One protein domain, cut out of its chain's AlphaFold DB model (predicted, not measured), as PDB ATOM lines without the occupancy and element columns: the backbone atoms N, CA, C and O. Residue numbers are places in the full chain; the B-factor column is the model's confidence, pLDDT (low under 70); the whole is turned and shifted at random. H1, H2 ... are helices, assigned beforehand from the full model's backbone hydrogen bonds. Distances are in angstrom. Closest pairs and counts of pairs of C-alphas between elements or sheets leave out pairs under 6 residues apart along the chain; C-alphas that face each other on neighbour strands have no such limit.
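Overview. This is residues 2 to 59 of the 106 residues of an uncharacterized protein of Golovinomyces cichoracearum (UniProt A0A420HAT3). A long helical arm, made of H1 and the first part of H2 set nearly end to end, sticks out from a small head in which the far end of H2 meets the short helix H3 as a corner, and the chain then folds back toward H2 with the short helix H4. Residues 2 to 19 stand free, and this arm makes much of the length. The printed part has 58 residues with four named helices, in the order H1, H2, H3, H4, and no named strand; the class is all helix. The whole is extended, with a radius of gyration of the C-alphas of 16.0 A and spans of 49 by 24 by 21 A.

Arrangement. H1, residues 2 to 11, touches no helix. It is apart from H2, residues 15 to 28, which follows it after a tight link of 3 residues. The stretch that stands free is residues 2 to 19, of which 2 to 11 belong to H1 and 15 to 19 belong to H2. H2 touches H3, residues 38 to 43, with its residues 26 to 28 alone; the closest C-alphas are those of Asn 27 and Pro 38, 5.0 A apart. The lines of H2 and H3 are about perpendicular, at 77 degrees. H2 and H4, residues 50 to 54, only just touch, with 3 pairs of C-alphas within 8 A. H2 touches H4 with its residues 21 to 24 alone, and the closest C-alphas are those of Leu 24 and Leu 51, 7.3 A apart. H1 is apart from H3 and from H4, and H3 is apart from H4. In H1, H2, H3 and H4 every pair of O i and N i+4 is within hydrogen-bond range.

Along the chain. H1 begins at C-alpha 2, at (196.524, 331.424, 322.323), and runs 14.4 A from first to last C-alpha. H2, the longest helix with 14 residues, runs 19.6 A from C-alpha 15 to C-alpha 28, which is at (183.425, 327.435, 284.622). H3 has 6 residues, Pro 38 to Leu 43. H4 has 5 residues and ends at C-alpha 54, at (195.639, 319.879, 288.651).

Size, cuts and confidence. The two C-alphas farthest apart are those of Ile 2 and Leu 35, at 49.4 A. Without residues 2 to 19, the body of 40 residues spans 28 by 19 by 13 A, with a radius of gyration of 10.1 A. The printed part has no cut. The links from H2 to H3, with 9 residues, and from H3 to H4, with 6, are short, and no link is long. The mean pLDDT of the printed part is 74.7; it is under 70 at residues 2 to 13 and 47 to 59 of this predicted model.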
ATOM      1  N   ILE A   2     197.405 331.199 323.486       61.31
ATOM      2  CA  ILE A   2     196.524 331.424 322.323       61.31
ATOM      3  C   ILE A   2     197.308 331.608 321.011       61.31
ATOM      4  O   ILE A   2     196.915 331.073 319.982       61.31
ATOM      5  N   GLU A   3     198.455 332.289 321.058       59.56
ATOM      6  CA  GLU A   3     199.294 332.556 319.876       59.56
ATOM      7  C   GLU A   3     199.760 331.270 319.174       59.56
ATOM      8  O   GLU A   3     199.700 331.175 317.953       59.56
ATOM      9  N   LYS A   4     200.111 330.226 319.939       61.00
ATOM     10  CA  LYS A   4     200.495 328.919 319.381       61.00
ATOM     11  C   LYS A   4     199.322 328.208 318.698       61.00
ATOM     12  O   LYS A   4     199.529 327.503 317.721       61.00
ATOM     13  N   THR A   5     198.102 328.393 319.197       58.31
ATOM     14  CA  THR A   5     196.893 327.801 318.606       58.31
ATOM     15  C   THR A   5     196.523 328.489 317.292       58.31
ATOM     16  O   THR A   5     196.141 327.812 316.341       58.31
ATOM     17  N   ILE A   6     196.689 329.814 317.206       62.03
ATOM     18  CA  ILE A   6     196.470 330.579 315.968       62.03
ATOM     19  C   ILE A   6     197.484 330.159 314.894       62.03
ATOM     20  O   ILE A   6     197.085 329.902 313.762       62.03
ATOM     21  N   ASP A   7     198.756 329.984 315.261       61.09
ATOM     22  CA  ASP A   7     199.803 329.489 314.354       61.09
ATOM     23  C   ASP A   7     199.509 328.079 313.812       61.09
ATOM     24  O   ASP A   7     199.746 327.787 312.639       61.09
ATOM     25  N   ILE A   8     198.971 327.186 314.649       62.47
ATOM     26  CA  ILE A   8     198.596 325.826 314.228       62.47
ATOM     27  C   ILE A   8     197.413 325.867 313.250       62.47
ATOM     28  O   ILE A   8     197.434 325.169 312.235       62.47
ATOM     29  N   LEU A   9     196.414 326.716 313.510       60.09
ATOM     30  CA  LEU A   9     195.259 326.893 312.626       60.09
ATOM     31  C   LEU A   9     195.646 327.555 311.294       60.09
ATOM     32  O   LEU A   9     195.136 327.165 310.246       60.09
ATOM     33  N   GLN A  10     196.592 328.497 311.305       63.34
ATOM     34  CA  GLN A  10     197.137 329.101 310.086       63.34
ATOM     35  C   GLN A  10     198.018 328.130 309.282       63.34
ATOM     36  O   GLN A  10     198.049 328.217 308.055       63.34
ATOM     37  N   ARG A  11     198.693 327.167 309.928       60.66
ATOM     38  CA  ARG A  11     199.464 326.113 309.235       60.66
ATOM     39  C   ARG A  11     198.598 325.040 308.582       60.66
ATOM     40  O   ARG A  11     199.028 324.453 307.597       60.66
ATOM     41  N   GLN A  12     197.391 324.802 309.090       62.75
ATOM     42  CA  GLN A  12     196.396 323.924 308.455       62.75
ATOM     43  C   GLN A  12     195.497 324.669 307.460       62.75
ATOM     44  O   GLN A  12     194.406 324.209 307.116       62.75
ATOM     45  N   ASN A  13     195.926 325.841 306.997       69.50
ATOM     46  CA  ASN A  13     195.124 326.661 306.117       69.50
ATOM     47  C   ASN A  13     195.227 326.149 304.673       69.50
ATOM     48  O   ASN A  13     195.892 326.741 303.832       69.50
ATOM     49  N   GLU A  14     194.517 325.060 304.369       73.44
ATOM     50  CA  GLU A  14     194.261 324.581 302.997       73.44
ATOM     51  C   GLU A  14     193.369 325.555 302.197       73.44
ATOM     52  O   GLU A  14     192.999 325.301 301.049       73.44
ATOM     53  N   TRP A  15     192.971 326.671 302.813       77.31
ATOM     54  CA  TRP A  15     192.110 327.681 302.224       77.31
ATOM     55  C   TRP A  15     192.609 328.221 300.883       77.31
ATOM     56  O   TRP A  15     191.781 328.306 299.983       77.31
ATOM     57  N   PRO A  16     193.905 328.531 300.666       80.19
ATOM     58  CA  PRO A  16     194.367 329.025 299.369       80.19
ATOM     59  C   PRO A  16     194.133 328.018 298.233       80.19
ATOM     60  O   PRO A  16     193.709 328.396 297.138       80.19
ATOM     61  N   GLU A  17     194.341 326.727 298.499       78.75
ATOM     62  CA  GLU A  17     194.118 325.661 297.520       78.75
ATOM     63  C   GLU A  17     192.618 325.453 297.264       78.75
ATOM     64  O   GLU A  17     192.166 325.431 296.114       78.75
ATOM     65  N   LYS A  18     191.816 325.398 298.335       80.69
ATOM     66  CA  LYS A  18     190.349 325.294 298.251       80.69
ATOM     67  C   LYS A  18     189.729 326.493 297.535       80.69
ATOM     68  O   LYS A  18     188.807 326.312 296.741       80.69
ATOM     69  N   LEU A  19     190.249 327.694 297.772       83.81
ATOM     70  CA  LEU A  19     189.811 328.935 297.139       83.81
ATOM     71  C   LEU A  19     190.151 328.941 295.649       83.81
ATOM     72  O   LEU A  19     189.295 329.280 294.832       83.81
ATOM     73  N   SER A  20     191.352 328.494 295.281       81.44
ATOM     74  CA  SER A  20     191.755 328.358 293.875       81.44
ATOM     75  C   SER A  20     190.845 327.381 293.126       81.44
ATOM     76  O   SER A  20     190.355 327.686 292.036       81.44
ATOM     77  N   ARG A  21     190.528 326.239 293.748       82.56
ATOM     78  CA  ARG A  21     189.599 325.249 293.191       82.56
ATOM     79  C   ARG A  21     188.168 325.781 293.076       82.56
ATOM     80  O   ARG A  21     187.536 325.598 292.038       82.56
ATOM     81  N   ALA A  22     187.660 326.449 294.110       84.94
ATOM     82  CA  ALA A  22     186.318 327.031 294.099       84.94
ATOM     83  C   ALA A  22     186.182 328.126 293.030       84.94
ATOM     84  O   ALA A  22     185.177 328.182 292.326       84.94
ATOM     85  N   THR A  23     187.217 328.952 292.864       85.94
ATOM     86  CA  THR A  23     187.261 330.008 291.844       85.94
ATOM     87  C   THR A  23     187.195 329.419 290.440       85.94
ATOM     88  O   THR A  23     186.422 329.899 289.609       85.94
ATOM     89  N   LEU A  24     187.956 328.350 290.176       85.25
ATOM     90  CA  LEU A  24     187.881 327.634 288.904       85.25
ATOM     91  C   LEU A  24     186.464 327.091 288.660       85.25
ATOM     92  O   LEU A  24     185.899 327.319 287.594       85.25
ATOM     93  N   GLU A  25     185.881 326.410 289.651       84.88
ATOM     94  CA  GLU A  25     184.559 325.787 289.534       84.88
ATOM     95  C   GLU A  25     183.459 326.818 289.229       84.88
ATOM     96  O   GLU A  25     182.672 326.638 288.299       84.88
ATOM     97  N   VAL A  26     183.434 327.931 289.968       87.81
ATOM     98  CA  VAL A  26     182.433 328.996 289.796       87.81
ATOM     99  C   VAL A  26     182.566 329.667 288.431       87.81
ATOM    100  O   VAL A  26     181.562 329.858 287.748       87.81
ATOM    101  N   ASN A  27     183.791 329.963 287.988       88.88
ATOM    102  CA  ASN A  27     184.016 330.636 286.707       88.88
ATOM    103  C   ASN A  27     183.733 329.752 285.485       88.88
ATOM    104  O   ASN A  27     183.541 330.272 284.381       88.88
ATOM    105  N   LYS A  28     183.700 328.428 285.671       84.44
ATOM    106  CA  LYS A  28     183.425 327.435 284.622       84.44
ATOM    107  C   LYS A  28     181.979 326.959 284.603       84.44
ATOM    108  O   LYS A  28     181.537 326.398 283.601       84.44
ATOM    109  N   ARG A  29     181.228 327.169 285.685       86.25
ATOM    110  CA  ARG A  29     179.828 326.752 285.765       86.25
ATOM    111  C   ARG A  29     178.983 327.537 284.764       86.25
ATOM    112  O   ARG A  29     178.999 328.763 284.753       86.25
ATOM    113  N   VAL A  30     178.206 326.815 283.960       87.75
ATOM    114  CA  VAL A  30     177.213 327.416 283.066       87.75
ATOM    115  C   VAL A  30     176.111 328.068 283.896       87.75
ATOM    116  O   VAL A  30     175.556 327.457 284.813       87.75
ATOM    117  N   ILE A  31     175.791 329.314 283.563       88.00
ATOM    118  CA  ILE A  31     174.649 330.028 284.120       88.00
ATOM    119  C   ILE A  31     173.424 329.646 283.285       88.00
ATOM    120  O   ILE A  31     173.334 330.012 282.116       88.00
ATOM    121  N   ASN A  32     172.473 328.916 283.878       87.06
ATOM    122  CA  ASN A  32     171.370 328.267 283.149       87.06
ATOM    123  C   ASN A  32     170.579 329.197 282.212       87.06
ATOM    124  O   ASN A  32     170.223 328.786 281.117       87.06
ATOM    125  N   HIS A  33     170.310 330.439 282.621       89.56
ATOM    126  CA  HIS A  33     169.526 331.386 281.820       89.56
ATOM    127  C   HIS A  33     170.350 332.131 280.760       89.56
ATOM    128  O   HIS A  33     169.773 332.738 279.865       89.56
ATOM    129  N   LEU A  34     171.683 332.095 280.853       88.12
ATOM    130  CA  LEU A  34     172.581 332.714 279.873       88.12
ATOM    131  C   LEU A  34     173.179 331.688 278.915       88.12
ATOM    132  O   LEU A  34     173.688 332.081 277.879       88.12
ATOM    133  N   LEU A  35     173.152 330.397 279.261       86.94
ATOM    134  CA  LEU A  35     173.816 329.308 278.531       86.94
ATOM    135  C   LEU A  35     175.346 329.464 278.414       86.94
ATOM    136  O   LEU A  35     176.004 328.648 277.774       86.94
ATOM    137  N   TYR A  36     175.923 330.454 279.097       84.50
ATOM    138  CA  TYR A  36     177.355 330.732 279.151       84.50
ATOM    139  C   TYR A  36     177.853 330.706 280.598       84.50
ATOM    140  O   TYR A  36     177.111 330.980 281.544       84.50
ATOM    141  N   SER A  37     179.126 330.365 280.777       90.50
ATOM    142  CA  SER A  37     179.829 330.499 282.057       90.50
ATOM    143  C   SER A  37     180.410 331.909 282.241       90.50
ATOM    144  O   SER A  37     180.645 332.600 281.245       90.50
ATOM    145  N   PRO A  38     180.709 332.346 283.480       92.31
ATOM    146  CA  PRO A  38     181.349 333.640 283.721       92.31
ATOM    147  C   PRO A  38     182.637 333.850 282.914       92.31
ATOM    148  O   PRO A  38     182.845 334.925 282.359       92.31
ATOM    149  N   SER A  39     183.480 332.819 282.795       88.12
ATOM    150  CA  SER A  39     184.719 332.905 282.008       88.12
ATOM    151  C   SER A  39     184.456 333.114 280.517       88.12
ATOM    152  O   SER A  39     185.138 333.922 279.898       88.12
ATOM    153  N   GLN A  40     183.431 332.471 279.957       88.25
ATOM    154  CA  GLN A  40     183.027 332.686 278.565       88.25
ATOM    155  C   GLN A  40     182.429 334.075 278.342       88.25
ATOM    156  O   GLN A  40     182.702 334.685 277.316       88.25
ATOM    157  N   ILE A  41     181.649 334.588 279.297       89.12
ATOM    158  CA  ILE A  41     181.090 335.945 279.217       89.12
ATOM    159  C   ILE A  41     182.215 336.983 279.253       89.12
ATOM    160  O   ILE A  41     182.192 337.945 278.492       89.12
ATOM    161  N   PHE A  42     183.206 336.785 280.123       88.56
ATOM    162  CA  PHE A  42     184.287 337.745 280.313       88.56
ATOM    163  C   PHE A  42     185.360 337.678 279.217       88.56
ATOM    164  O   PHE A  42     185.876 338.711 278.802       88.56
ATOM    165  N   LEU A  43     185.709 336.476 278.749       86.69
ATOM    166  CA  LEU A  43     186.829 336.262 277.824       86.69
ATOM    167  C   LEU A  43     186.392 335.977 276.383       86.69
ATOM    168  O   LEU A  43     187.220 336.028 275.482       86.69
ATOM    169  N   GLY A  44     185.126 335.625 276.147       84.19
ATOM    170  CA  GLY A  44     184.640 335.162 274.842       84.19
ATOM    171  C   GLY A  44     185.067 333.733 274.473       84.19
ATOM    172  O   GLY A  44     184.641 333.210 273.448       84.19
ATOM    173  N   PHE A  45     185.881 333.071 275.300       77.25
ATOM    174  CA  PHE A  45     186.306 331.680 275.129       77.25
ATOM    175  C   PHE A  45     186.401 330.972 276.482       77.25
ATOM    176  O   PHE A  45     186.360 331.602 277.537       77.25
ATOM    177  N   ASN A  46     186.518 329.642 276.462       73.94
ATOM    178  CA  ASN A  46     186.691 328.852 277.676       73.94
ATOM    179  C   ASN A  46     188.195 328.589 277.918       73.94
ATOM    180  O   ASN A  46     188.775 327.775 277.198       73.94
ATOM    181  N   PRO A  47     188.861 329.261 278.877       69.12
ATOM    182  CA  PRO A  47     190.315 329.174 279.020       69.12
ATOM    183  C   PRO A  47     190.733 327.828 279.616       69.12
ATOM    184  O   PRO A  47     190.435 327.565 280.779       69.12
ATOM    185  N   VAL A  48     191.444 326.982 278.871       69.12
ATOM    186  CA  VAL A  48     192.034 325.761 279.446       69.12
ATOM    187  C   VAL A  48     193.212 326.173 280.328       69.12
ATOM    188  O   VAL A  48     194.271 326.556 279.835       69.12
ATOM    189  N   GLY A  49     192.991 326.200 281.642       66.94
ATOM    190  CA  GLY A  49     193.971 326.668 282.622       66.94
ATOM    191  C   GLY A  49     194.779 325.521 283.223       66.94
ATOM    192  O   GLY A  49     194.292 324.400 283.334       66.94
ATOM    193  N   SER A  50     195.986 325.811 283.719       62.28
ATOM    194  CA  SER A  50     196.811 324.845 284.469       62.28
ATOM    195  C   SER A  50     196.083 324.238 285.678       62.28
ATOM    196  O   SER A  50     196.351 323.106 286.071       62.28
ATOM    197  N   LEU A  51     195.116 324.962 286.246       59.12
ATOM    198  CA  LEU A  51     194.263 324.483 287.331       59.12
ATOM    199  C   LEU A  51     193.311 323.354 286.898       59.12
ATOM    200  O   LEU A  51     192.988 322.518 287.730       59.12
ATOM    201  N   GLU A  52     192.897 323.263 285.630       63.16
ATOM    202  CA  GLU A  52     192.086 322.128 285.143       63.16
ATOM    203  C   GLU A  52     192.900 320.832 285.061       63.16
ATOM    204  O   GLU A  52     192.358 319.745 285.247       63.16
ATOM    205  N   ILE A  53     194.212 320.954 284.836       61.34
ATOM    206  CA  ILE A  53     195.158 319.831 284.828       61.34
ATOM    207  C   ILE A  53     195.361 319.306 286.259       61.34
ATOM    208  O   ILE A  53     195.425 318.099 286.477       61.34
ATOM    209  N   ASN A  54     195.419 320.213 287.239       57.38
ATOM    210  CA  ASN A  54     195.639 319.879 288.651       57.38
ATOM    211  C   ASN A  54     194.355 319.464 289.391       57.38
ATOM    212  O   ASN A  54     194.406 318.673 290.332       57.38
ATOM    213  N   PHE A  55     193.196 319.972 288.967       61.53
ATOM    214  CA  PHE A  55     191.894 319.659 289.545       61.53
ATOM    215  C   PHE A  55     191.017 318.994 288.484       61.53
ATOM    216  O   PHE A  55     190.169 319.669 287.892       61.53
ATOM    217  N   PRO A  56     191.173 317.673 288.249       58.62
ATOM    218  CA  PRO A  56     190.262 316.963 287.365       58.62
ATOM    219  C   PRO A  56     188.841 317.209 287.862       58.62
ATOM    220  O   PRO A  56     188.591 317.159 289.073       58.62
ATOM    221  N   VAL A  57     187.938 317.524 286.930       58.75
ATOM    222  CA  VAL A  57     186.537 317.873 287.181       58.75
ATOM    223  C   VAL A  57     185.853 316.700 287.887       58.75
ATOM    224  O   VAL A  57     185.188 315.866 287.280       58.75
ATOM    225  N   LYS A  58     186.023 316.603 289.207       55.47
ATOM    226  CA  LYS A  58     185.205 315.750 290.058       55.47
ATOM    227  C   LYS A  58     183.858 316.444 290.116       55.47
ATOM    228  O   LYS A  58     183.641 317.305 290.966       55.47
ATOM    229  N   SER A  59     183.006 316.109 289.147       51.44
ATOM    230  CA  SER A  59     181.573 316.376 289.173       51.44
ATOM    231  C   SER A  59     181.090 316.205 290.611       51.44
ATOM    232  O   SER A  59     181.273 315.141 291.208       51.44
TER     233      SER A  59